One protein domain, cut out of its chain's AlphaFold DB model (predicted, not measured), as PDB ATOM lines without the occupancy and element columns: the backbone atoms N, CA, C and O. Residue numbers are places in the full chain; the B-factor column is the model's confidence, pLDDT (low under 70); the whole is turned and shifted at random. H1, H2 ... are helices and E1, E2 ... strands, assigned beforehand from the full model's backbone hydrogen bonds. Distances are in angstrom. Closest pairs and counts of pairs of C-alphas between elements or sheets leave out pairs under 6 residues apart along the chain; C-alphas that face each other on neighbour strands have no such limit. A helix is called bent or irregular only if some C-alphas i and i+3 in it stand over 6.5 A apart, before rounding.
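This is residues 114 to 275 of the 276 residues of a protein of Skeletonema marinoi (UniProt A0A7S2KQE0). Five helices or arms, H2, H3b, H4, H6 and H7, make an up-and-down bundle, each running against the one before it in the chain, with H3b nearest the middle and H2 only loosely joined. H3a and H5 slant over one end of the bundle; H1 and the strand hairpin E1 and E2 lie at the other, and residues 270 to 275 stick out. The printed part has 162 residues, in the order H1 E1 E2 H2 H3 H4 H5 H6 H7; the two strands are antiparallel and the class is mostly helix. The whole is compact, with a radius of gyration of the C-alphas of 17.1 A and spans of 52 by 38 by 27 A.

H1, residues 114 to 130, touches H3b, residues 178 to 198, by residues 190 to 198 of H3b alone; the closest C-alphas, of Phe 116 and Phe 194, are 4.5 A apart, at a shallow tilt of 16 degrees, the same way. E1, residues 135 to 140, and E2, residues 148 to 151, form an antiparallel hairpin at 152 degrees; N 138 and O 150 are within hydrogen-bond range at 2.8 A. H2, residues 152 to 164, is close to H3b but not clearly touching, with C-alphas 164 and 187 7.3 A apart. H3, residues 167 to 198, was assigned as one helix by its hydrogen bonds but is bent: C-alphas 175 and 178 are 9.3 A apart, and H3a, residues 167 to 175, stands at a steep tilt of 48 degrees to H3b. H6, residues 228 to 243, touches H3b at a shallow tilt of 16 degrees, the same way, with C-alphas 185 and 230 closest at 5.4 A. With residues 231 to 238 alone H6 touches H4, residues 203 to 215, opposite ways at a shallow tilt of 25 degrees; C-alphas 214 and 235 are closest at 6.2 A. H5, residues 217 to 226, and H3b touch only at their ends, C-alphas 178 and 226 being closest at 4.7 A. H6 and H7, residues 252 to 273, form a helical hairpin at 36 degrees, only just steep, with C-alphas 232 and 262 closest at 5.7 A. O i to N i+4 pairs are within hydrogen-bond range throughout H1, H2, H3b, H5, H6 and H7, in 4 of 5 in H3a and 8 of 9 in H4.

H1 begins at C-alpha 114, (112.865, 128.388, 101.699), and is 23.2 A long. E1 is 16.1 A, H3b 30.1 A, H6 22.8 A and H7 31.9 A long; H7 ends at C-alpha 273, (131.925, 115.123, 125.198).

The C-alphas of Ala 145 and Glu 274, the two farthest apart, are 57.8 A apart. The printed part has no cut and no long link. Mean pLDDT of the printed part is 96.7, with residues 274 to 275 under 70.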
ATOM      1  N   ASP A 114     113.449 128.367 103.043       96.62
ATOM      2  CA  ASP A 114     112.865 128.388 101.699       96.62
ATOM      3  C   ASP A 114     112.846 129.805 101.100       96.62
ATOM      4  O   ASP A 114     113.071 129.983  99.901       96.62
ATOM      5  N   TYR A 115     112.656 130.847 101.915       97.75
ATOM      6  CA  TYR A 115     112.651 132.224 101.419       97.75
ATOM      7  C   TYR A 115     113.993 132.630 100.815       97.75
ATOM      8  O   TYR A 115     114.025 133.139  99.690       97.75
ATOM      9  N   PHE A 116     115.109 132.388 101.506       97.50
ATOM     10  CA  PHE A 116     116.405 132.743 100.936       97.50
ATOM     11  C   PHE A 116     116.830 131.793  99.828       97.50
ATOM     12  O   PHE A 116     117.473 132.224  98.874       97.50
ATOM     13  N   GLN A 117     116.428 130.525  99.906       97.81
ATOM     14  CA  GLN A 117     116.696 129.564  98.850       97.81
ATOM     15  C   GLN A 117     116.002 129.973  97.543       97.81
ATOM     16  O   GLN A 117     116.652 130.142  96.512       97.81
ATOM     17  N   PHE A 118     114.688 130.185  97.566       98.00
ATOM     18  CA  PHE A 118     113.926 130.477  96.354       98.00
ATOM     19  C   PHE A 118     113.991 131.952  95.960       98.00
ATOM     20  O   PHE A 118     114.353 132.270  94.829       98.00
ATOM     21  N   HIS A 119     113.647 132.875  96.861       98.44
ATOM     22  CA  HIS A 119     113.611 134.302  96.526       98.44
ATOM     23  C   HIS A 119     115.015 134.887  96.441       98.44
ATOM     24  O   HIS A 119     115.354 135.535  95.450       98.44
ATOM     25  N   GLY A 120     115.835 134.615  97.453       98.31
ATOM     26  CA  GLY A 120     117.215 135.080  97.504       98.31
ATOM     27  C   GLY A 120     118.039 134.455  96.384       98.31
ATOM     28  O   GLY A 120     118.663 135.167  95.603       98.31
ATOM     29  N   GLY A 121     117.964 133.133  96.227       98.19
ATOM     30  CA  GLY A 121     118.627 132.408  95.147       98.19
ATOM     31  C   GLY A 121     118.257 132.913  93.759       98.19
ATOM     32  O   GLY A 121     119.135 133.067  92.910       98.19
ATOM     33  N   LEU A 122     116.985 133.252  93.527       98.38
ATOM     34  CA  LEU A 122     116.557 133.878  92.278       98.38
ATOM     35  C   LEU A 122     117.229 135.242  92.063       98.38
ATOM     36  O   LEU A 122     117.703 135.509  90.960       98.38
ATOM     37  N   ILE A 123     117.292 136.089  93.098       98.62
ATOM     38  CA  ILE A 123     117.957 137.401  93.041       98.62
ATOM     39  C   ILE A 123     119.449 137.235  92.715       98.62
ATOM     40  O   ILE A 123     119.914 137.836  91.741       98.62
ATOM     41  N   ALA A 124     120.166 136.378  93.452       98.44
ATOM     42  CA  ALA A 124     121.575 136.060  93.202       98.44
ATOM     43  C   ALA A 124     121.797 135.556  91.772       98.44
ATOM     44  O   ALA A 124     122.684 136.028  91.065       98.44
ATOM     45  N   THR A 125     120.943 134.641  91.308       98.56
ATOM     46  CA  THR A 125     121.055 134.040  89.976       98.56
ATOM     47  C   THR A 125     120.846 135.070  88.870       98.56
ATOM     48  O   THR A 125     121.622 135.123  87.916       98.56
ATOM     49  N   ILE A 126     119.823 135.922  88.981       98.50
ATOM     50  CA  ILE A 126     119.585 136.989  88.000       98.50
ATOM     51  C   ILE A 126     120.768 137.958  87.980       98.50
ATOM     52  O   ILE A 126     121.226 138.328  86.896       98.50
ATOM     53  N   LYS A 127     121.292 138.336  89.150       98.31
ATOM     54  CA  LYS A 127     122.469 139.202  89.261       98.31
ATOM     55  C   LYS A 127     123.688 138.588  88.577       98.31
ATOM     56  O   LYS A 127     124.268 139.229  87.703       98.31
ATOM     57  N   ALA A 128     124.018 137.342  88.904       98.31
ATOM     58  CA  ALA A 128     125.153 136.615  88.346       98.31
ATOM     59  C   ALA A 128     125.071 136.472  86.815       98.31
ATOM     60  O   ALA A 128     126.075 136.591  86.116       98.31
ATOM     61  N   LEU A 129     123.871 136.223  86.278       97.88
ATOM     62  CA  LEU A 129     123.666 135.998  84.844       97.88
ATOM     63  C   LEU A 129     123.551 137.292  84.029       97.88
ATOM     64  O   LEU A 129     123.993 137.337  82.882       97.88
ATOM     65  N   SER A 130     122.922 138.332  84.581       96.81
ATOM     66  CA  SER A 130     122.651 139.589  83.866       96.81
ATOM     67  C   SER A 130     123.667 140.701  84.154       96.81
ATOM     68  O   SER A 130     123.718 141.692  83.419       96.81
ATOM     69  N   GLY A 131     124.452 140.567  85.228       96.56
ATOM     70  CA  GLY A 131     125.338 141.607  85.754       96.56
ATOM     71  C   GLY A 131     124.601 142.790  86.395       96.56
ATOM     72  O   GLY A 131     125.214 143.836  86.616       96.56
ATOM     73  N   LYS A 132     123.289 142.676  86.643       95.31
ATOM     74  CA  LYS A 132     122.443 143.736  87.209       95.31
ATOM     75  C   LYS A 132     121.617 143.202  88.372       95.31
ATOM     76  O   LYS A 132     121.032 142.129  88.269       95.31
ATOM     77  N   ASP A 133     121.505 143.987  89.438       94.44
ATOM     78  CA  ASP A 133     120.603 143.665  90.544       94.44
ATOM     79  C   ASP A 133     119.133 143.822  90.095       94.44
ATOM     80  O   ASP A 133     118.739 144.921  89.675       94.44
ATOM     81  N   PRO A 134     118.300 142.764  90.161       97.44
ATOM     82  CA  PRO A 134     116.868 142.900  89.927       97.44
ATOM     83  C   PRO A 134     116.198 143.618  91.102       97.44
ATOM     84  O   PRO A 134     116.696 143.621  92.229       97.44
ATOM     85  N   LYS A 135     115.005 144.172  90.876       98.06
ATOM     86  CA  LYS A 135     114.171 144.634  91.992       98.06
ATOM     87  C   LYS A 135     113.598 143.425  92.728       98.06
ATOM     88  O   LYS A 135     112.897 142.619  92.117       98.06
ATOM     89  N   GLY A 136     113.863 143.314  94.024       98.12
ATOM     90  CA  GLY A 136     113.262 142.303  94.891       98.12
ATOM     91  C   GLY A 136     111.990 142.839  95.547       98.12
ATOM     92  O   GLY A 136     112.055 143.827  96.273       98.12
ATOM     93  N   TYR A 137     110.846 142.194  95.324       98.50
ATOM     94  CA  TYR A 137     109.587 142.539  95.990       98.50
ATOM     95  C   TYR A 137     109.031 141.360  96.786       98.50
ATOM     96  O   TYR A 137     109.154 140.206  96.380       98.50
ATOM     97  N   PHE A 138     108.370 141.669  97.895       98.12
ATOM     98  CA  PHE A 138     107.681 140.710  98.743       98.12
ATOM     99  C   PHE A 138     106.177 140.995  98.755       98.12
ATOM    100  O   PHE A 138     105.744 142.086  99.144       98.12
ATOM    101  N   GLY A 139     105.377 140.028  98.303       97.81
ATOM    102  CA  GLY A 139     103.918 140.113  98.294       97.81
ATOM    103  C   GLY A 139     103.307 139.546  99.573       97.81
ATOM    104  O   GLY A 139     103.212 138.340  99.751       97.81
ATOM    105  N   ASP A 140     102.830 140.421 100.446       96.69
ATOM    106  CA  ASP A 140     102.163 140.091 101.704       96.69
ATOM    107  C   ASP A 140     100.645 140.059 101.482       96.69
ATOM    108  O   ASP A 140      99.986 141.093 101.326       96.69
ATOM    109  N   SER A 141     100.093 138.847 101.449       96.12
ATOM    110  CA  SER A 141      98.667 138.572 101.244       96.12
ATOM    111  C   SER A 141      97.974 137.961 102.466       96.12
ATOM    112  O   SER A 141      96.790 137.637 102.391       96.12
ATOM    113  N   GLN A 142      98.654 137.929 103.621       92.88
ATOM    114  CA  GLN A 142      98.143 137.405 104.901       92.88
ATOM    115  C   GLN A 142      96.802 138.025 105.341       92.88
ATOM    116  O   GLN A 142      96.036 137.454 106.116       92.88
ATOM    117  N   ASN A 143      96.525 139.253 104.887       94.88
ATOM    118  CA  ASN A 143      95.208 139.863 104.950       94.88
ATOM    119  C   ASN A 143      94.687 140.037 103.517       94.88
ATOM    120  O   ASN A 143      94.983 141.064 102.897       94.88
ATOM    121  N   PRO A 144      93.862 139.104 103.010       94.31
ATOM    122  CA  PRO A 144      93.345 139.158 101.643       94.31
ATOM    123  C   PRO A 144      92.545 140.429 101.325       94.31
ATOM    124  O   PRO A 144      92.419 140.806 100.164       94.31
ATOM    125  N   ALA A 145      92.011 141.118 102.343       97.19
ATOM    126  CA  ALA A 145      91.288 142.377 102.163       97.19
ATOM    127  C   ALA A 145      92.209 143.597 101.966       97.19
ATOM    128  O   ALA A 145      91.734 144.660 101.568       97.19
ATOM    129  N   ALA A 146      93.505 143.478 102.272       96.25
ATOM    130  CA  ALA A 146      94.475 144.563 102.160       96.25
ATOM    131  C   ALA A 146      95.884 144.021 101.842       96.25
ATOM    132  O   ALA A 146      96.777 144.135 102.693       96.25
ATOM    133  N   PRO A 147      96.091 143.437 100.645       96.56
ATOM    134  CA  PRO A 147      97.396 142.934 100.241       96.56
ATOM    135  C   PRO A 147      98.409 144.076 100.142       96.56
ATOM    136  O   PRO A 147      98.072 145.210  99.783       96.56
ATOM    137  N   LYS A 148      99.664 143.774 100.460       96.88
ATOM    138  CA  LYS A 148     100.783 144.714 100.405       96.88
ATOM    139  C   LYS A 148     101.891 144.135  99.543       96.88
ATOM    140  O   LYS A 148     102.124 142.938  99.549       96.88
ATOM    141  N   CYS A 149     102.585 145.001  98.822       97.62
ATOM    142  CA  CYS A 149     103.806 144.656  98.110       97.62
ATOM    143  C   CYS A 149     104.890 145.602  98.623       97.62
ATOM    144  O   CYS A 149     104.682 146.818  98.595       97.62
ATOM    145  N   ARG A 150     105.976 145.053  99.165       97.81
ATOM    146  CA  ARG A 150     107.086 145.818  99.754       97.81
ATOM    147  C   ARG A 150     108.376 145.504  99.030       97.81
ATOM    148  O   ARG A 150     108.524 144.395  98.522       97.81
ATOM    149  N   ASP A 151     109.301 146.456  98.999       98.25
ATOM    150  CA  ASP A 151     110.681 146.139  98.627       98.25
ATOM    151  C   ASP A 151     111.243 145.094  99.604       98.25
ATOM    152  O   ASP A 151     110.895 145.095 100.789       98.25
ATOM    153  N   ILE A 152     112.089 144.181  99.129       97.94
ATOM    154  CA  ILE A 152     112.601 143.107  99.983       97.94
ATOM    155  C   ILE A 152     113.387 143.651 101.183       97.94
ATOM    156  O   ILE A 152     113.248 143.124 102.284       97.94
ATOM    157  N   LYS A 153     114.100 144.778 101.035       97.75
ATOM    158  CA  LYS A 153     114.801 145.432 102.152       97.75
ATOM    159  C   LYS A 153     113.834 146.041 103.163       97.75
ATOM    160  O   LYS A 153     114.117 146.063 104.362       97.75
ATOM    161  N   GLU A 154     112.678 146.522 102.705       98.38
ATOM    162  CA  GLU A 154     111.615 146.995 103.595       98.38
ATOM    163  C   GLU A 154     111.009 145.839 104.401       98.38
ATOM    164  O   GLU A 154     110.744 146.011 105.593       98.38
ATOM    165  N   GLU A 155     110.809 144.667 103.786       98.19
ATOM    166  CA  GLU A 155     110.327 143.476 104.497       98.19
ATOM    167  C   GLU A 155     111.373 142.940 105.483       98.19
ATOM    168  O   GLU A 155     111.037 142.705 106.644       98.19
ATOM    169  N   THR A 156     112.645 142.861 105.079       98.50
ATOM    170  CA  THR A 156     113.781 142.548 105.962       98.50
ATOM    171  C   THR A 156     113.793 143.444 107.193       98.50
ATOM    172  O   THR A 156     113.773 142.946 108.319       98.50
ATOM    173  N   LEU A 157     113.735 144.767 107.011       98.56
ATOM    174  CA  LEU A 157     113.719 145.707 108.130       98.56
ATOM    175  C   LEU A 157     112.466 145.556 109.004       98.56
ATOM    176  O   LEU A 157     112.540 145.706 110.228       98.56
ATOM    177  N   ARG A 158     111.306 145.289 108.392       98.12
ATOM    178  CA  ARG A 158     110.056 145.056 109.118       98.12
ATOM    179  C   ARG A 158     110.204 143.846 110.032       98.12
ATOM    180  O   ARG A 158     110.026 144.009 111.235       98.12
ATOM    181  N   VAL A 159     110.535 142.682 109.478       98.31
ATOM    182  CA  VAL A 159     110.642 141.412 110.210       98.31
ATOM    183  C   VAL A 159     111.721 141.485 111.280       98.31
ATOM    184  O   VAL A 159     111.470 141.114 112.430       98.31
ATOM    185  N   TYR A 160     112.867 142.077 110.940       98.69
ATOM    186  CA  TYR A 160     113.934 142.378 111.885       98.69
ATOM    187  C   TYR A 160     113.396 143.086 113.139       98.69
ATOM    188  O   TYR A 160     113.548 142.596 114.258       98.69
ATOM    189  N   ARG A 161     112.668 144.197 112.962       98.50
ATOM    190  CA  ARG A 161     112.120 144.977 114.085       98.50
ATOM    191  C   ARG A 161     110.952 144.297 114.786       98.50
ATOM    192  O   ARG A 161     110.789 144.449 115.994       98.50
ATOM    193  N   THR A 162     110.072 143.631 114.041       97.19
ATOM    194  CA  THR A 162     108.831 143.094 114.608       97.19
ATOM    195  C   THR A 162     109.023 141.757 115.297       97.19
ATOM    196  O   THR A 162     108.187 141.417 116.138       97.19
ATOM    197  N   ARG A 163     110.091 141.020 114.975       98.06
ATOM    198  CA  ARG A 163     110.282 139.651 115.448       98.06
ATOM    199  C   ARG A 163     111.725 139.355 115.862       98.06
ATOM    200  O   ARG A 163     111.904 139.066 117.037       98.06
ATOM    201  N   VAL A 164     112.722 139.508 114.981       98.44
ATOM    202  CA  VAL A 164     114.135 139.140 115.264       98.44
ATOM    203  C   VAL A 164     114.643 139.794 116.556       98.44
ATOM    204  O   VAL A 164     114.910 139.118 117.541       98.44
ATOM    205  N   VAL A 165     114.695 141.125 116.611       98.50
ATOM    206  CA  VAL A 165     115.196 141.847 117.799       98.50
ATOM    207  C   VAL A 165     114.075 142.325 118.724       98.50
ATOM    208  O   VAL A 165     114.294 143.146 119.611       98.50
ATOM    209  N   ASN A 166     112.845 141.834 118.540       98.56
ATOM    210  CA  ASN A 166     111.723 142.242 119.378       98.56
ATOM    211  C   ASN A 166     111.833 141.583 120.763       98.56
ATOM    212  O   ASN A 166     111.711 140.356 120.851       98.56
ATOM    213  N   PRO A 167     111.938 142.359 121.863       98.12
ATOM    214  CA  PRO A 167     112.061 141.799 123.207       98.12
ATOM    215  C   PRO A 167     110.931 140.831 123.562       98.12
ATOM    216  O   PRO A 167     111.177 139.810 124.189       98.12
ATOM    217  N   LYS A 168     109.700 141.083 123.091       98.38
ATOM    218  CA  LYS A 168     108.562 140.187 123.351       98.38
ATOM    219  C   LYS A 168     108.753 138.810 122.726       98.38
ATOM    220  O   LYS A 168     108.357 137.814 123.323       98.38
ATOM    221  N   TRP A 169     109.319 138.756 121.522       98.19
ATOM    222  CA  TRP A 169     109.587 137.486 120.856       98.19
ATOM    223  C   TRP A 169     110.774 136.784 121.516       98.19
ATOM    224  O   TRP A 169     110.644 135.621 121.881       98.19
ATOM    225  N   LEU A 170     111.867 137.507 121.781       98.31
ATOM    226  CA  LEU A 170     113.053 136.971 122.458       98.31
ATOM    227  C   LEU A 170     112.725 136.402 123.849       98.31
ATOM    228  O   LEU A 170     113.166 135.310 124.201       98.31
ATOM    229  N   GLU A 171     111.919 137.103 124.644       98.00
ATOM    230  CA  GLU A 171     111.459 136.628 125.954       98.00
ATOM    231  C   GLU A 171     110.513 135.428 125.840       98.00
ATOM    232  O   GLU A 171     110.559 134.526 126.677       98.00
ATOM    233  N   SER A 172     109.651 135.405 124.820       98.06
ATOM    234  CA  SER A 172     108.722 134.298 124.590       98.06
ATOM    235  C   SER A 172     109.462 133.040 124.151       98.06
ATOM    236  O   SER A 172     109.256 131.978 124.730       98.06
ATOM    237  N   ILE A 173     110.344 133.143 123.156       97.81
ATOM    238  CA  ILE A 173     111.002 131.982 122.553       97.81
ATOM    239  C   ILE A 173     111.925 131.279 123.558       97.81
ATOM    240  O   ILE A 173     111.945 130.051 123.623       97.81
ATOM    241  N   LYS A 174     112.579 132.038 124.448       98.25
ATOM    242  CA  LYS A 174     113.405 131.504 125.546       98.25
ATOM    243  C   LYS A 174     112.627 130.625 126.536       98.25
ATOM    244  O   LYS A 174     113.215 129.755 127.173       98.25
ATOM    245  N   GLN A 175     111.302 130.768 126.642       98.19
ATOM    246  CA  GLN A 175     110.473 129.899 127.495       98.19
ATOM    247  C   GLN A 175     110.360 128.464 126.953       98.19
ATOM    248  O   GLN A 175     109.924 127.566 127.671       98.19
ATOM    249  N   HIS A 176     110.790 128.230 125.710       98.12
ATOM    250  CA  HIS A 176     110.739 126.932 125.038       98.12
ATOM    251  C   HIS A 176     112.078 126.170 125.065       98.12
ATOM    252  O   HIS A 176     112.270 125.225 124.293       98.12
ATOM    253  N   GLY A 177     113.004 126.547 125.957       97.81
ATOM    254  CA  GLY A 177     114.221 125.785 126.257       97.81
ATOM    255  C   GLY A 177     115.057 125.470 125.015       97.81
ATOM    256  O   GLY A 177     115.355 126.357 124.218       97.81
ATOM    257  N   TYR A 178     115.416 124.193 124.835       98.06
ATOM    258  CA  TYR A 178     116.262 123.738 123.723       98.06
ATOM    259  C   TYR A 178     115.744 124.195 122.355       98.06
ATOM    260  O   TYR A 178     116.510 124.735 121.559       98.06
ATOM    261  N   LYS A 179     114.441 124.010 122.089       97.94
ATOM    262  CA  LYS A 179     113.860 124.365 120.788       97.94
ATOM    263  C   LYS A 179     113.836 125.876 120.595       97.94
ATOM    264  O   LYS A 179     114.140 126.334 119.504       97.94
ATOM    265  N   GLY A 180     113.570 126.637 121.656       98.25
ATOM    266  CA  GLY A 180     113.647 128.094 121.603       98.25
ATOM    267  C   GLY A 180     115.038 128.602 121.218       98.25
ATOM    268  O   GLY A 180     115.171 129.484 120.377       98.25
ATOM    269  N   ALA A 181     116.085 127.988 121.769       98.50
ATOM    270  CA  ALA A 181     117.458 128.294 121.388       98.50
ATOM    271  C   ALA A 181     117.772 127.905 119.934       98.50
ATOM    272  O   ALA A 181     118.436 128.666 119.234       98.50
ATOM    273  N   SER A 182     117.264 126.762 119.462       98.31
ATOM    274  CA  SER A 182     117.400 126.358 118.058       98.31
ATOM    275  C   SER A 182     116.712 127.327 117.091       98.31
ATOM    276  O   SER A 182     117.293 127.617 116.057       98.31
ATOM    277  N   GLU A 183     115.529 127.854 117.422       98.31
ATOM    278  CA  GLU A 183     114.849 128.867 116.588       98.31
ATOM    279  C   GLU A 183     115.638 130.179 116.515       98.31
ATOM    280  O   GLU A 183     115.735 130.807 115.462       98.31
ATOM    281  N   MET A 184     116.266 130.584 117.626       98.69
ATOM    282  CA  MET A 184     117.154 131.746 117.621       98.69
ATOM    283  C   MET A 184     118.375 131.532 116.717       98.69
ATOM    284  O   MET A 184     118.749 132.455 116.001       98.69
ATOM    285  N   ALA A 185     118.980 130.339 116.725       98.62
ATOM    286  CA  ALA A 185     120.094 130.019 115.833       98.62
ATOM    287  C   ALA A 185     119.657 129.970 114.362       98.62
ATOM    288  O   ALA A 185     120.267 130.636 113.530       98.62
ATOM    289  N   ALA A 186     118.540 129.295 114.074       98.44
ATOM    290  CA  ALA A 186     117.965 129.216 112.734       98.44
ATOM    291  C   ALA A 186     117.653 130.607 112.162       98.44
ATOM    292  O   ALA A 186     118.000 130.896 111.025       98.44
ATOM    293  N   THR A 187     117.108 131.523 112.975       98.62
ATOM    294  CA  THR A 187     116.914 132.927 112.570       98.62
ATOM    295  C   THR A 187     118.207 133.572 112.063       98.62
ATOM    296  O   THR A 187     118.175 134.291 111.068       98.62
ATOM    297  N   VAL A 188     119.337 133.354 112.747       98.75
ATOM    298  CA  VAL A 188     120.631 133.938 112.356       98.75
ATOM    299  C   VAL A 188     121.147 133.296 111.067       98.75
ATOM    300  O   VAL A 188     121.617 134.019 110.189       98.75
ATOM    301  N   ASP A 189     121.001 131.978 110.913       98.56
ATOM    302  CA  ASP A 189     121.343 131.271 109.673       98.56
ATOM    303  C   ASP A 189     120.500 131.753 108.483       98.56
ATOM    304  O   ASP A 189     121.037 131.996 107.404       98.56
ATOM    305  N   TYR A 190     119.194 131.953 108.671       98.50
ATOM    306  CA  TYR A 190     118.287 132.401 107.610       98.50
ATOM    307  C   TYR A 190     118.517 133.865 107.245       98.50
ATOM    308  O   TYR A 190     118.526 134.216 106.066       98.50
ATOM    309  N   LEU A 191     118.776 134.719 108.240       98.62
ATOM    310  CA  LEU A 191     119.187 136.104 108.022       98.62
ATOM    311  C   LEU A 191     120.494 136.174 107.230       98.62
ATOM    312  O   LEU A 191     120.577 136.925 106.260       98.62
ATOM    313  N   PHE A 192     121.482 135.351 107.587       98.75
ATOM    314  CA  PHE A 192     122.729 135.231 106.837       98.75
ATOM    315  C   PHE A 192     122.505 134.719 105.412       98.75
ATOM    316  O   PHE A 192     123.011 135.316 104.468       98.75
ATOM    317  N   GLY A 193     121.739 133.639 105.233       98.38
ATOM    318  CA  GLY A 193     121.465 133.062 103.917       98.38
ATOM    319  C   GLY A 193     120.761 134.054 102.994       98.38
ATOM    320  O   GLY A 193     121.082 134.145 101.804       98.38
ATOM    321  N   PHE A 194     119.844 134.858 103.539       98.25
ATOM    322  CA  PHE A 194     119.155 135.874 102.752       98.25
ATOM    323  C   PHE A 194     120.045 137.056 102.405       98.25
ATOM    324  O   PHE A 194     119.961 137.576 101.295       98.25
ATOM    325  N   ASP A 195     120.950 137.437 103.300       98.56
ATOM    326  CA  ASP A 195     121.934 138.456 102.974       98.56
ATOM    327  C   ASP A 195     122.944 137.980 101.925       98.56
ATOM    328  O   ASP A 195     123.205 138.687 100.955       98.56
ATOM    329  N   ALA A 196     123.426 136.741 102.043       98.31
ATOM    330  CA  ALA A 196     124.361 136.144 101.092       98.31
ATOM    331  C   ALA A 196     123.791 136.106  99.667       98.31
ATOM    332  O   ALA A 196     124.522 136.253  98.690       98.31
ATOM    333  N   THR A 197     122.476 135.917  99.545       98.31
ATOM    334  CA  THR A 197     121.805 135.742  98.254       98.31
ATOM    335  C   THR A 197     121.146 137.015  97.714       98.31
ATOM    336  O   THR A 197     120.981 137.150  96.503       98.31
ATOM    337  N   ALA A 198     120.786 137.978  98.569       97.88
ATOM    338  CA  ALA A 198     120.046 139.172  98.153       97.88
ATOM    339  C   ALA A 198     120.604 140.510  98.673       97.88
ATOM    340  O   ALA A 198     120.088 141.558  98.275       97.88
ATOM    341  N   ASN A 199     121.651 140.514  99.508       97.06
ATOM    342  CA  ASN A 199     122.273 141.714 100.088       97.06
ATOM    343  C   ASN A 199     121.235 142.665 100.722       97.06
ATOM    344  O   ASN A 199     121.011 143.801 100.266       97.06
ATOM    345  N   VAL A 200     120.524 142.147 101.725       97.25
ATOM    346  CA  VAL A 200     119.341 142.773 102.343       97.25
ATOM    347  C   VAL A 200     119.554 143.187 103.795       97.25
ATOM    348  O   VAL A 200     118.758 143.971 104.316       97.25
ATOM    349  N   VAL A 201     120.616 142.714 104.441       98.19
ATOM    350  CA  VAL A 201     120.933 143.014 105.837       98.19
ATOM    351  C   VAL A 201     121.913 144.183 105.884       98.19
ATOM    352  O   VAL A 201     122.772 144.353 105.030       98.19
ATOM    353  N   SER A 202     121.727 145.077 106.852       98.31
ATOM    354  CA  SER A 202     122.625 146.217 107.076       98.31
ATOM    355  C   SER A 202     123.481 145.981 108.316       98.31
ATOM    356  O   SER A 202     123.020 145.324 109.245       98.31
ATOM    357  N   ASP A 203     124.658 146.601 108.394       98.38
ATOM    358  CA  ASP A 203     125.603 146.429 109.512       98.38
ATOM    359  C   ASP A 203     124.976 146.591 110.900       98.38
ATOM    360  O   ASP A 203     125.238 145.794 111.794       98.38
ATOM    361  N   PHE A 204     124.084 147.571 111.084       98.56
ATOM    362  CA  PHE A 204     123.421 147.766 112.378       98.56
ATOM    363  C   PHE A 204     122.540 146.572 112.785       98.56
ATOM    364  O   PHE A 204     122.337 146.350 113.976       98.56
ATOM    365  N   MET A 205     121.998 145.825 111.815       98.75
ATOM    366  CA  MET A 205     121.204 144.626 112.085       98.75
ATOM    367  C   MET A 205     122.103 143.497 112.577       98.75
ATOM    368  O   MET A 205     121.755 142.842 113.554       98.75
ATOM    369  N   TYR A 206     123.263 143.294 111.940       98.81
ATOM    370  CA  TYR A 206     124.254 142.324 112.407       98.81
ATOM    371  C   TYR A 206     124.780 142.676 113.796       98.81
ATOM    372  O   TYR A 206     124.817 141.808 114.666       98.81
ATOM    373  N   GLU A 207     125.111 143.948 114.023       98.75
ATOM    374  CA  GLU A 207     125.573 144.443 115.317       98.75
ATOM    375  C   GLU A 207     124.539 144.160 116.414       98.75
ATOM    376  O   GLU A 207     124.845 143.515 117.412       98.75
ATOM    377  N   GLU A 208     123.280 144.562 116.231       98.69
ATOM    378  CA  GLU A 208     122.252 144.353 117.254       98.69
ATOM    379  C   GLU A 208     121.897 142.866 117.434       98.69
ATOM    380  O   GLU A 208     121.672 142.434 118.565       98.69
ATOM    381  N   VAL A 209     121.910 142.053 116.368       98.81
ATOM    382  CA  VAL A 209     121.773 140.589 116.489       98.81
ATOM    383  C   VAL A 209     122.925 140.016 117.311       98.81
ATOM    384  O   VAL A 209     122.667 139.243 118.231       98.81
ATOM    385  N   ALA A 210     124.172 140.428 117.068       98.81
ATOM    386  CA  ALA A 210     125.315 140.005 117.873       98.81
ATOM    387  C   ALA A 210     125.126 140.376 119.351       98.81
ATOM    388  O   ALA A 210     125.271 139.515 120.224       98.81
ATOM    389  N   GLN A 211     124.707 141.611 119.639       98.75
ATOM    390  CA  GLN A 211     124.447 142.055 121.009       98.75
ATOM    391  C   GLN A 211     123.338 141.238 121.689       98.75
ATOM    392  O   GLN A 211     123.520 140.767 122.808       98.75
ATOM    393  N   GLN A 212     122.193 141.039 121.030       98.56
ATOM    394  CA  GLN A 212     121.016 140.412 121.648       98.56
ATOM    395  C   GLN A 212     121.113 138.883 121.728       98.56
ATOM    396  O   GLN A 212     120.651 138.275 122.702       98.56
ATOM    397  N   TYR A 213     121.692 138.255 120.704       98.62
ATOM    398  CA  TYR A 213     121.734 136.803 120.576       98.62
ATOM    399  C   TYR A 213     123.018 136.244 121.178       98.62
ATOM    400  O   TYR A 213     122.946 135.310 121.962       98.62
ATOM    401  N   ALA A 214     124.189 136.803 120.873       98.12
ATOM    402  CA  ALA A 214     125.455 136.190 121.274       98.12
ATOM    403  C   ALA A 214     126.046 136.771 122.565       98.12
ATOM    404  O   ALA A 214     126.658 136.025 123.330       98.12
ATOM    405  N   LEU A 215     125.896 138.080 122.803       98.50
ATOM    406  CA  LEU A 215     126.657 138.801 123.836       98.50
ATOM    407  C   LEU A 215     125.841 139.189 125.078       98.50
ATOM    408  O   LEU A 215     126.423 139.424 126.142       98.50
ATOM    409  N   ASP A 216     124.509 139.230 124.992       98.44
ATOM    410  CA  ASP A 216     123.660 139.476 126.156       98.44
ATOM    411  C   ASP A 216     123.817 138.355 127.191       98.44
ATOM    412  O   ASP A 216     123.553 137.182 126.929       98.44
ATOM    413  N   LYS A 217     124.193 138.731 128.415       97.94
ATOM    414  CA  LYS A 217     124.522 137.777 129.482       97.94
ATOM    415  C   LYS A 217     123.352 136.867 129.851       97.94
ATOM    416  O   LYS A 217     123.575 135.708 130.195       97.94
ATOM    417  N   ALA A 218     122.117 137.371 129.808       97.75
ATOM    418  CA  ALA A 218     120.949 136.554 130.116       97.75
ATOM    419  C   ALA A 218     120.657 135.558 128.983       97.75
ATOM    420  O   ALA A 218     120.284 134.416 129.257       97.75
ATOM    421  N   THR A 219     120.863 135.954 127.722       98.12
ATOM    422  CA  THR A 219     120.813 135.046 126.569       98.12
ATOM    423  C   THR A 219     121.898 133.965 126.643       98.12
ATOM    424  O   THR A 219     121.584 132.789 126.461       98.12
ATOM    425  N   GLN A 220     123.141 134.322 126.980       98.12
ATOM    426  CA  GLN A 220     124.239 133.355 127.130       98.12
ATOM    427  C   GLN A 220     123.932 132.304 128.209       98.12
ATOM    428  O   GLN A 220     124.052 131.102 127.971       98.12
ATOM    429  N   GLU A 221     123.457 132.737 129.380       97.56
ATOM    430  CA  GLU A 221     123.061 131.823 130.459       97.56
ATOM    431  C   GLU A 221     121.888 130.919 130.038       97.56
ATOM    432  O   GLU A 221     121.849 129.729 130.364       97.56
ATOM    433  N   PHE A 222     120.936 131.449 129.266       98.31
ATOM    434  CA  PHE A 222     119.853 130.652 128.695       98.31
ATOM    435  C   PHE A 222     120.381 129.536 127.778       98.31
ATOM    436  O   PHE A 222     119.948 128.386 127.921       98.31
ATOM    437  N   TYR A 223     121.328 129.833 126.884       98.06
ATOM    438  CA  TYR A 223     121.917 128.827 126.000       98.06
ATOM    439  C   TYR A 223     122.705 127.775 126.759       98.06
ATOM    440  O   TYR A 223     122.485 126.586 126.536       98.06
ATOM    441  N   LYS A 224     123.545 128.179 127.713       95.44
ATOM    442  CA  LYS A 224     124.316 127.251 128.547       95.44
ATOM    443  C   LYS A 224     123.440 126.180 129.207       95.44
ATOM    444  O   LYS A 224     123.804 124.997 129.244       95.44
ATOM    445  N   ASN A 225     122.269 126.599 129.690       95.25
ATOM    446  CA  ASN A 225     121.297 125.733 130.352       95.25
ATOM    447  C   ASN A 225     120.412 124.938 129.379       95.25
ATOM    448  O   ASN A 225     119.967 123.846 129.725       95.25
ATOM    449  N   SER A 226     120.149 125.465 128.179       96.56
ATOM    450  CA  SER A 226     119.151 124.902 127.258       96.56
ATOM    451  C   SER A 226     119.756 124.218 126.035       96.56
ATOM    452  O   SER A 226     119.391 123.088 125.725       96.56
ATOM    453  N   ASN A 227     120.644 124.907 125.317       96.81
ATOM    454  CA  ASN A 227     121.285 124.441 124.090       96.81
ATOM    455  C   ASN A 227     122.583 125.244 123.819       96.81
ATOM    456  O   ASN A 227     122.530 126.272 123.142       96.81
ATOM    457  N   PRO A 228     123.749 124.802 124.326       95.31
ATOM    458  CA  PRO A 228     125.019 125.504 124.107       95.31
ATOM    459  C   PRO A 228     125.490 125.469 122.643       95.31
ATOM    460  O   PRO A 228     126.203 126.371 122.209       95.31
ATOM    461  N   TRP A 229     125.057 124.480 121.850       97.25
ATOM    462  CA  TRP A 229     125.374 124.410 120.419       97.25
ATOM    463  C   TRP A 229     124.743 125.559 119.623       97.25
ATOM    464  O   TRP A 229     125.336 126.016 118.652       97.25
ATOM    465  N   ALA A 230     123.585 126.074 120.055       97.94
ATOM    466  CA  ALA A 230     122.956 127.233 119.422       97.94
ATOM    467  C   ALA A 230     123.829 128.494 119.543       97.94
ATOM    468  O   ALA A 230     124.021 129.204 118.561       97.94
ATOM    469  N   GLN A 231     124.411 128.745 120.722       97.75
ATOM    470  CA  GLN A 231     125.306 129.886 120.937       97.75
ATOM    471  C   GLN A 231     126.565 129.796 120.076       97.75
ATOM    472  O   GLN A 231     127.000 130.802 119.505       97.75
ATOM    473  N   LYS A 232     127.127 128.586 119.972       98.06
ATOM    474  CA  LYS A 232     128.260 128.303 119.096       98.06
ATOM    475  C   LYS A 232     127.919 128.644 117.643       98.06
ATOM    476  O   LYS A 232     128.587 129.501 117.073       98.06
ATOM    477  N   GLY A 233     126.844 128.069 117.100       98.12
ATOM    478  CA  GLY A 233     126.434 128.296 115.709       98.12
ATOM    479  C   GLY A 233     126.137 129.766 115.396       98.12
ATOM    480  O   GLY A 233     126.603 130.287 114.389       98.12
ATOM    481  N   ILE A 234     125.455 130.478 116.302       98.75
ATOM    482  CA  ILE A 234     125.213 131.926 116.166       98.75
ATOM    483  C   ILE A 234     126.535 132.701 116.090       98.75
ATOM    484  O   ILE A 234     126.698 133.565 115.230       98.75
ATOM    485  N   SER A 235     127.481 132.398 116.982       98.56
ATOM    486  CA  SER A 235     128.771 133.097 117.033       98.56
ATOM    487  C   SER A 235     129.613 132.808 115.787       98.56
ATOM    488  O   SER A 235     130.174 133.735 115.206       98.56
ATOM    489  N   GLU A 236     129.660 131.547 115.343       98.44
ATOM    490  CA  GLU A 236     130.325 131.136 114.099       98.44
ATOM    491  C   GLU A 236     129.733 131.863 112.893       98.44
ATOM    492  O   GLU A 236     130.476 132.437 112.097       98.44
ATOM    493  N   ARG A 237     128.400 131.913 112.789       98.69
ATOM    494  CA  ARG A 237     127.727 132.525 111.644       98.69
ATOM    495  C   ARG A 237     127.917 134.039 111.575       98.69
ATOM    496  O   ARG A 237     128.135 134.582 110.493       98.69
ATOM    497  N   LEU A 238     127.881 134.733 112.712       98.81
ATOM    498  CA  LEU A 238     128.151 136.176 112.769       98.81
ATOM    499  C   LEU A 238     129.608 136.502 112.413       98.81
ATOM    500  O   LEU A 238     129.870 137.465 111.691       98.81
ATOM    501  N   LEU A 239     130.558 135.684 112.876       98.75
ATOM    502  CA  LEU A 239     131.965 135.815 112.496       98.75
ATOM    503  C   LEU A 239     132.177 135.525 111.004       98.75
ATOM    504  O   LEU A 239     132.963 136.221 110.361       98.75
ATOM    505  N   GLU A 240     131.455 134.554 110.439       98.62
ATOM    506  CA  GLU A 240     131.461 134.277 109.002       98.62
ATOM    507  C   GLU A 240     130.935 135.475 108.197       98.62
ATOM    508  O   GLU A 240     131.559 135.858 107.206       98.62
ATOM    509  N   ALA A 241     129.844 136.116 108.635       98.69
ATOM    510  CA  ALA A 241     129.310 137.317 107.987       98.69
ATOM    511  C   ALA A 241     130.360 138.437 107.909       98.69
ATOM    512  O   ALA A 241     130.552 139.039 106.851       98.69
ATOM    513  N   ALA A 242     131.092 138.670 109.002       98.62
ATOM    514  CA  ALA A 242     132.189 139.635 109.034       98.62
ATOM    515  C   ALA A 242     133.370 139.204 108.147       98.62
ATOM    516  O   ALA A 242     133.916 140.009 107.395       98.62
ATOM    517  N   GLN A 243     133.752 137.923 108.175       98.12
ATOM    518  CA  GLN A 243     134.838 137.388 107.347       98.12
ATOM    519  C   GLN A 243     134.546 137.511 105.845       98.12
ATOM    520  O   GLN A 243     135.464 137.751 105.058       98.12
ATOM    521  N   ARG A 244     133.281 137.349 105.446       98.00
ATOM    522  CA  ARG A 244     132.819 137.488 104.058       98.00
ATOM    523  C   ARG A 244     132.561 138.940 103.645       98.00
ATOM    524  O   ARG A 244     132.280 139.184 102.477       98.00
ATOM    525  N   GLY A 245     132.665 139.898 104.570       98.06
ATOM    526  CA  GLY A 245     132.394 141.316 104.316       98.06
ATOM    527  C   GLY A 245     130.910 141.654 104.140       98.06
ATOM    528  O   GLY A 245     130.595 142.739 103.662       98.06
ATOM    529  N   MET A 246     130.015 140.734 104.511       98.19
ATOM    530  CA  MET A 246     128.562 140.949 104.542       98.19
ATOM    531  C   MET A 246     128.180 141.861 105.710       98.19
ATOM    532  O   MET A 246     127.394 142.790 105.565       98.19
ATOM    533  N   TRP A 247     128.826 141.645 106.855       98.56
ATOM    534  CA  TRP A 247     128.912 142.640 107.913       98.56
ATOM    535  C   TRP A 247     130.172 143.473 107.671       98.56
ATOM    536  O   TRP A 247     131.286 143.014 107.938       98.56
ATOM    537  N   ALA A 248     130.003 144.654 107.078       98.19
ATOM    538  CA  ALA A 248     131.095 145.403 106.462       98.19
ATOM    539  C   ALA A 248     131.939 146.179 107.484       98.19
ATOM    540  O   ALA A 248     133.169 146.132 107.430       98.19
ATOM    541  N   GLU A 249     131.292 146.870 108.425       97.88
ATOM    542  CA  GLU A 249     131.943 147.682 109.460       97.88
ATOM    543  C   GLU A 249     131.543 147.228 110.879       97.88
ATOM    544  O   GLU A 249     130.911 147.980 111.626       97.88
ATOM    545  N   PRO A 250     131.889 145.992 111.288       97.62
ATOM    546  CA  PRO A 250     131.633 145.522 112.643       97.62
ATOM    547  C   PRO A 250     132.446 146.299 113.680       97.62
ATOM    548  O   PRO A 250     133.623 146.602 113.450       97.62
ATOM    549  N   ASP A 251     131.861 146.551 114.855       98.38
ATOM    550  CA  ASP A 251     132.631 147.077 115.983       98.38
ATOM    551  C   ASP A 251     133.745 146.067 116.356       98.38
ATOM    552  O   ASP A 251     133.458 144.884 116.600       98.38
ATOM    553  N   PRO A 252     135.029 146.484 116.392       98.25
ATOM    554  CA  PRO A 252     136.133 145.605 116.765       98.25
ATOM    555  C   PRO A 252     135.957 144.932 118.132       98.25
ATOM    556  O   PRO A 252     136.362 143.776 118.289       98.25
ATOM    557  N   ASP A 253     135.346 145.624 119.097       98.50
ATOM    558  CA  ASP A 253     135.093 145.081 120.432       98.50
ATOM    559  C   ASP A 253     134.005 143.999 120.375       98.50
ATOM    560  O   ASP A 253     134.133 142.957 121.026       98.50
ATOM    561  N   THR A 254     132.977 144.185 119.540       98.62
ATOM    562  CA  THR A 254     131.939 143.173 119.290       98.62
ATOM    563  C   THR A 254     132.526 141.930 118.626       98.62
ATOM    564  O   THR A 254     132.251 140.814 119.076       98.62
ATOM    565  N   LEU A 255     133.383 142.081 117.608       98.38
ATOM    566  CA  LEU A 255     134.054 140.931 116.984       98.38
ATOM    567  C   LEU A 255     134.919 140.161 117.973       98.38
ATOM    568  O   LEU A 255     134.918 138.929 117.966       98.38
ATOM    569  N   GLU A 256     135.678 140.867 118.809       98.56
ATOM    570  CA  GLU A 256     136.514 140.205 119.799       98.56
ATOM    571  C   GLU A 256     135.658 139.481 120.842       98.56
ATOM    572  O   GLU A 256     135.925 138.322 121.155       98.56
ATOM    573  N   ALA A 257     134.569 140.096 121.304       98.62
ATOM    574  CA  ALA A 257     133.626 139.455 122.214       98.62
ATOM    575  C   ALA A 257     132.978 138.195 121.606       98.62
ATOM    576  O   ALA A 257     132.822 137.193 122.310       98.62
ATOM    577  N   LEU A 258     132.662 138.196 120.306       98.62
ATOM    578  CA  LEU A 258     132.171 137.012 119.590       98.62
ATOM    579  C   LEU A 258     133.218 135.892 119.548       98.62
ATOM    580  O   LEU A 258     132.890 134.744 119.844       98.62
ATOM    581  N   ARG A 259     134.489 136.208 119.256       98.56
ATOM    582  CA  ARG A 259     135.581 135.214 119.280       98.56
ATOM    583  C   ARG A 259     135.775 134.617 120.669       98.56
ATOM    584  O   ARG A 259     135.917 133.404 120.798       98.56
ATOM    585  N   GLN A 260     135.750 135.452 121.708       98.00
ATOM    586  CA  GLN A 260     135.853 134.982 123.090       98.00
ATOM    587  C   GLN A 260     134.660 134.105 123.479       98.00
ATOM    588  O   GLN A 260     134.840 133.093 124.156       98.00
ATOM    589  N   THR A 261     133.456 134.455 123.024       97.50
ATOM    590  CA  THR A 261     132.245 133.652 123.237       97.50
ATOM    591  C   THR A 261     132.369 132.284 122.568       97.50
ATOM    592  O   THR A 261     132.126 131.268 123.212       97.50
ATOM    593  N   LEU A 262     132.825 132.240 121.315       96.81
ATOM    594  CA  LEU A 262     133.040 130.992 120.581       96.81
ATOM    595  C   LEU A 262     134.063 130.080 121.278       96.81
ATOM    596  O   LEU A 262     133.779 128.905 121.503       96.81
ATOM    597  N   LEU A 263     135.204 130.632 121.709       96.19
ATOM    598  CA  LEU A 263     136.224 129.886 122.461       96.19
ATOM    599  C   LEU A 263     135.674 129.293 123.767       96.19
ATOM    600  O   LEU A 263     136.026 128.175 124.142       96.19
ATOM    601  N   GLN A 264     134.810 130.032 124.469       94.31
ATOM    602  CA  GLN A 264     134.151 129.534 125.677       94.31
ATOM    603  C   GLN A 264     133.177 128.397 125.354       94.31
ATOM    604  O   GLN A 264     133.180 127.387 126.058       94.31
ATOM    605  N   CYS A 265     132.385 128.526 124.286       94.12
ATOM    606  CA  CYS A 265     131.492 127.461 123.838       94.12
ATOM    607  C   CYS A 265     132.260 126.179 123.492       94.12
ATOM    608  O   CYS A 265     131.842 125.103 123.914       94.12
ATOM    609  N   ASP A 266     133.385 126.278 122.778       92.50
ATOM    610  CA  ASP A 266     134.214 125.116 122.437       92.50
ATOM    611  C   ASP A 266     134.742 124.408 123.690       92.50
ATOM    612  O   ASP A 266     134.545 123.202 123.843       92.50
ATOM    613  N   ALA A 267     135.304 125.163 124.639       91.81
ATOM    614  CA  ALA A 267     135.795 124.606 125.898       91.81
ATOM    615  C   ALA A 267     134.687 123.905 126.712       91.81
ATOM    616  O   ALA A 267     134.913 122.854 127.317       91.81
ATOM    617  N   GLU A 268     133.474 124.467 126.735       89.50
ATOM    618  CA  GLU A 268     132.334 123.857 127.425       89.50
ATOM    619  C   GLU A 268     131.825 122.585 126.729       89.50
ATOM    620  O   GLU A 268     131.426 121.632 127.404       89.50
ATOM    621  N   LEU A 269     131.816 122.557 125.395       89.62
ATOM    622  CA  LEU A 269     131.329 121.422 124.612       89.62
ATOM    623  C   LEU A 269     132.314 120.248 124.612       89.62
ATOM    624  O   LEU A 269     131.878 119.104 124.762       89.62
ATOM    625  N   GLU A 270     133.620 120.510 124.518       84.69
ATOM    626  CA  GLU A 270     134.662 119.484 124.655       84.69
ATOM    627  C   GLU A 270     134.565 118.788 126.020       84.69
ATOM    628  O   GLU A 270     134.457 117.562 126.087       84.69
ATOM    629  N   GLY A 271     134.455 119.563 127.105       80.44
ATOM    630  CA  GLY A 271     134.300 119.012 128.454       80.44
ATOM    631  C   GLY A 271     133.032 118.168 128.644       80.44
ATOM    632  O   GLY A 271     133.023 117.247 129.460       80.44
ATOM    633  N   ARG A 272     131.955 118.432 127.888       78.00
ATOM    634  CA  ARG A 272     130.737 117.597 127.896       78.00
ATOM    635  C   ARG A 272     130.922 116.291 127.124       78.00
ATOM    636  O   ARG A 272     130.413 115.270 127.576       78.00
ATOM    637  N   SER A 273     131.638 116.320 126.000       70.62
ATOM    638  CA  SER A 273     131.925 115.123 125.198       70.62
ATOM    639  C   SER A 273     132.834 114.132 125.927       70.62
ATOM    640  O   SER A 273     132.749 112.939 125.666       70.62
ATOM    641  N   GLU A 274     133.702 114.603 126.825       61.44
ATOM    642  CA  GLU A 274     134.563 113.734 127.640       61.44
ATOM    643  C   GLU A 274     133.815 113.044 128.800       61.44
ATOM    644  O   GLU A 274     134.314 112.071 129.367       61.44
ATOM    645  N   LEU A 275     132.624 113.535 129.165       55.56
ATOM    646  CA  LEU A 275     131.816 113.040 130.289       55.56
ATOM    647  C   LEU A 275     130.668 112.097 129.873       55.56
ATOM    648  O   LEU A 275     130.029 111.517 130.756       55.56
TER     649      LEU A 275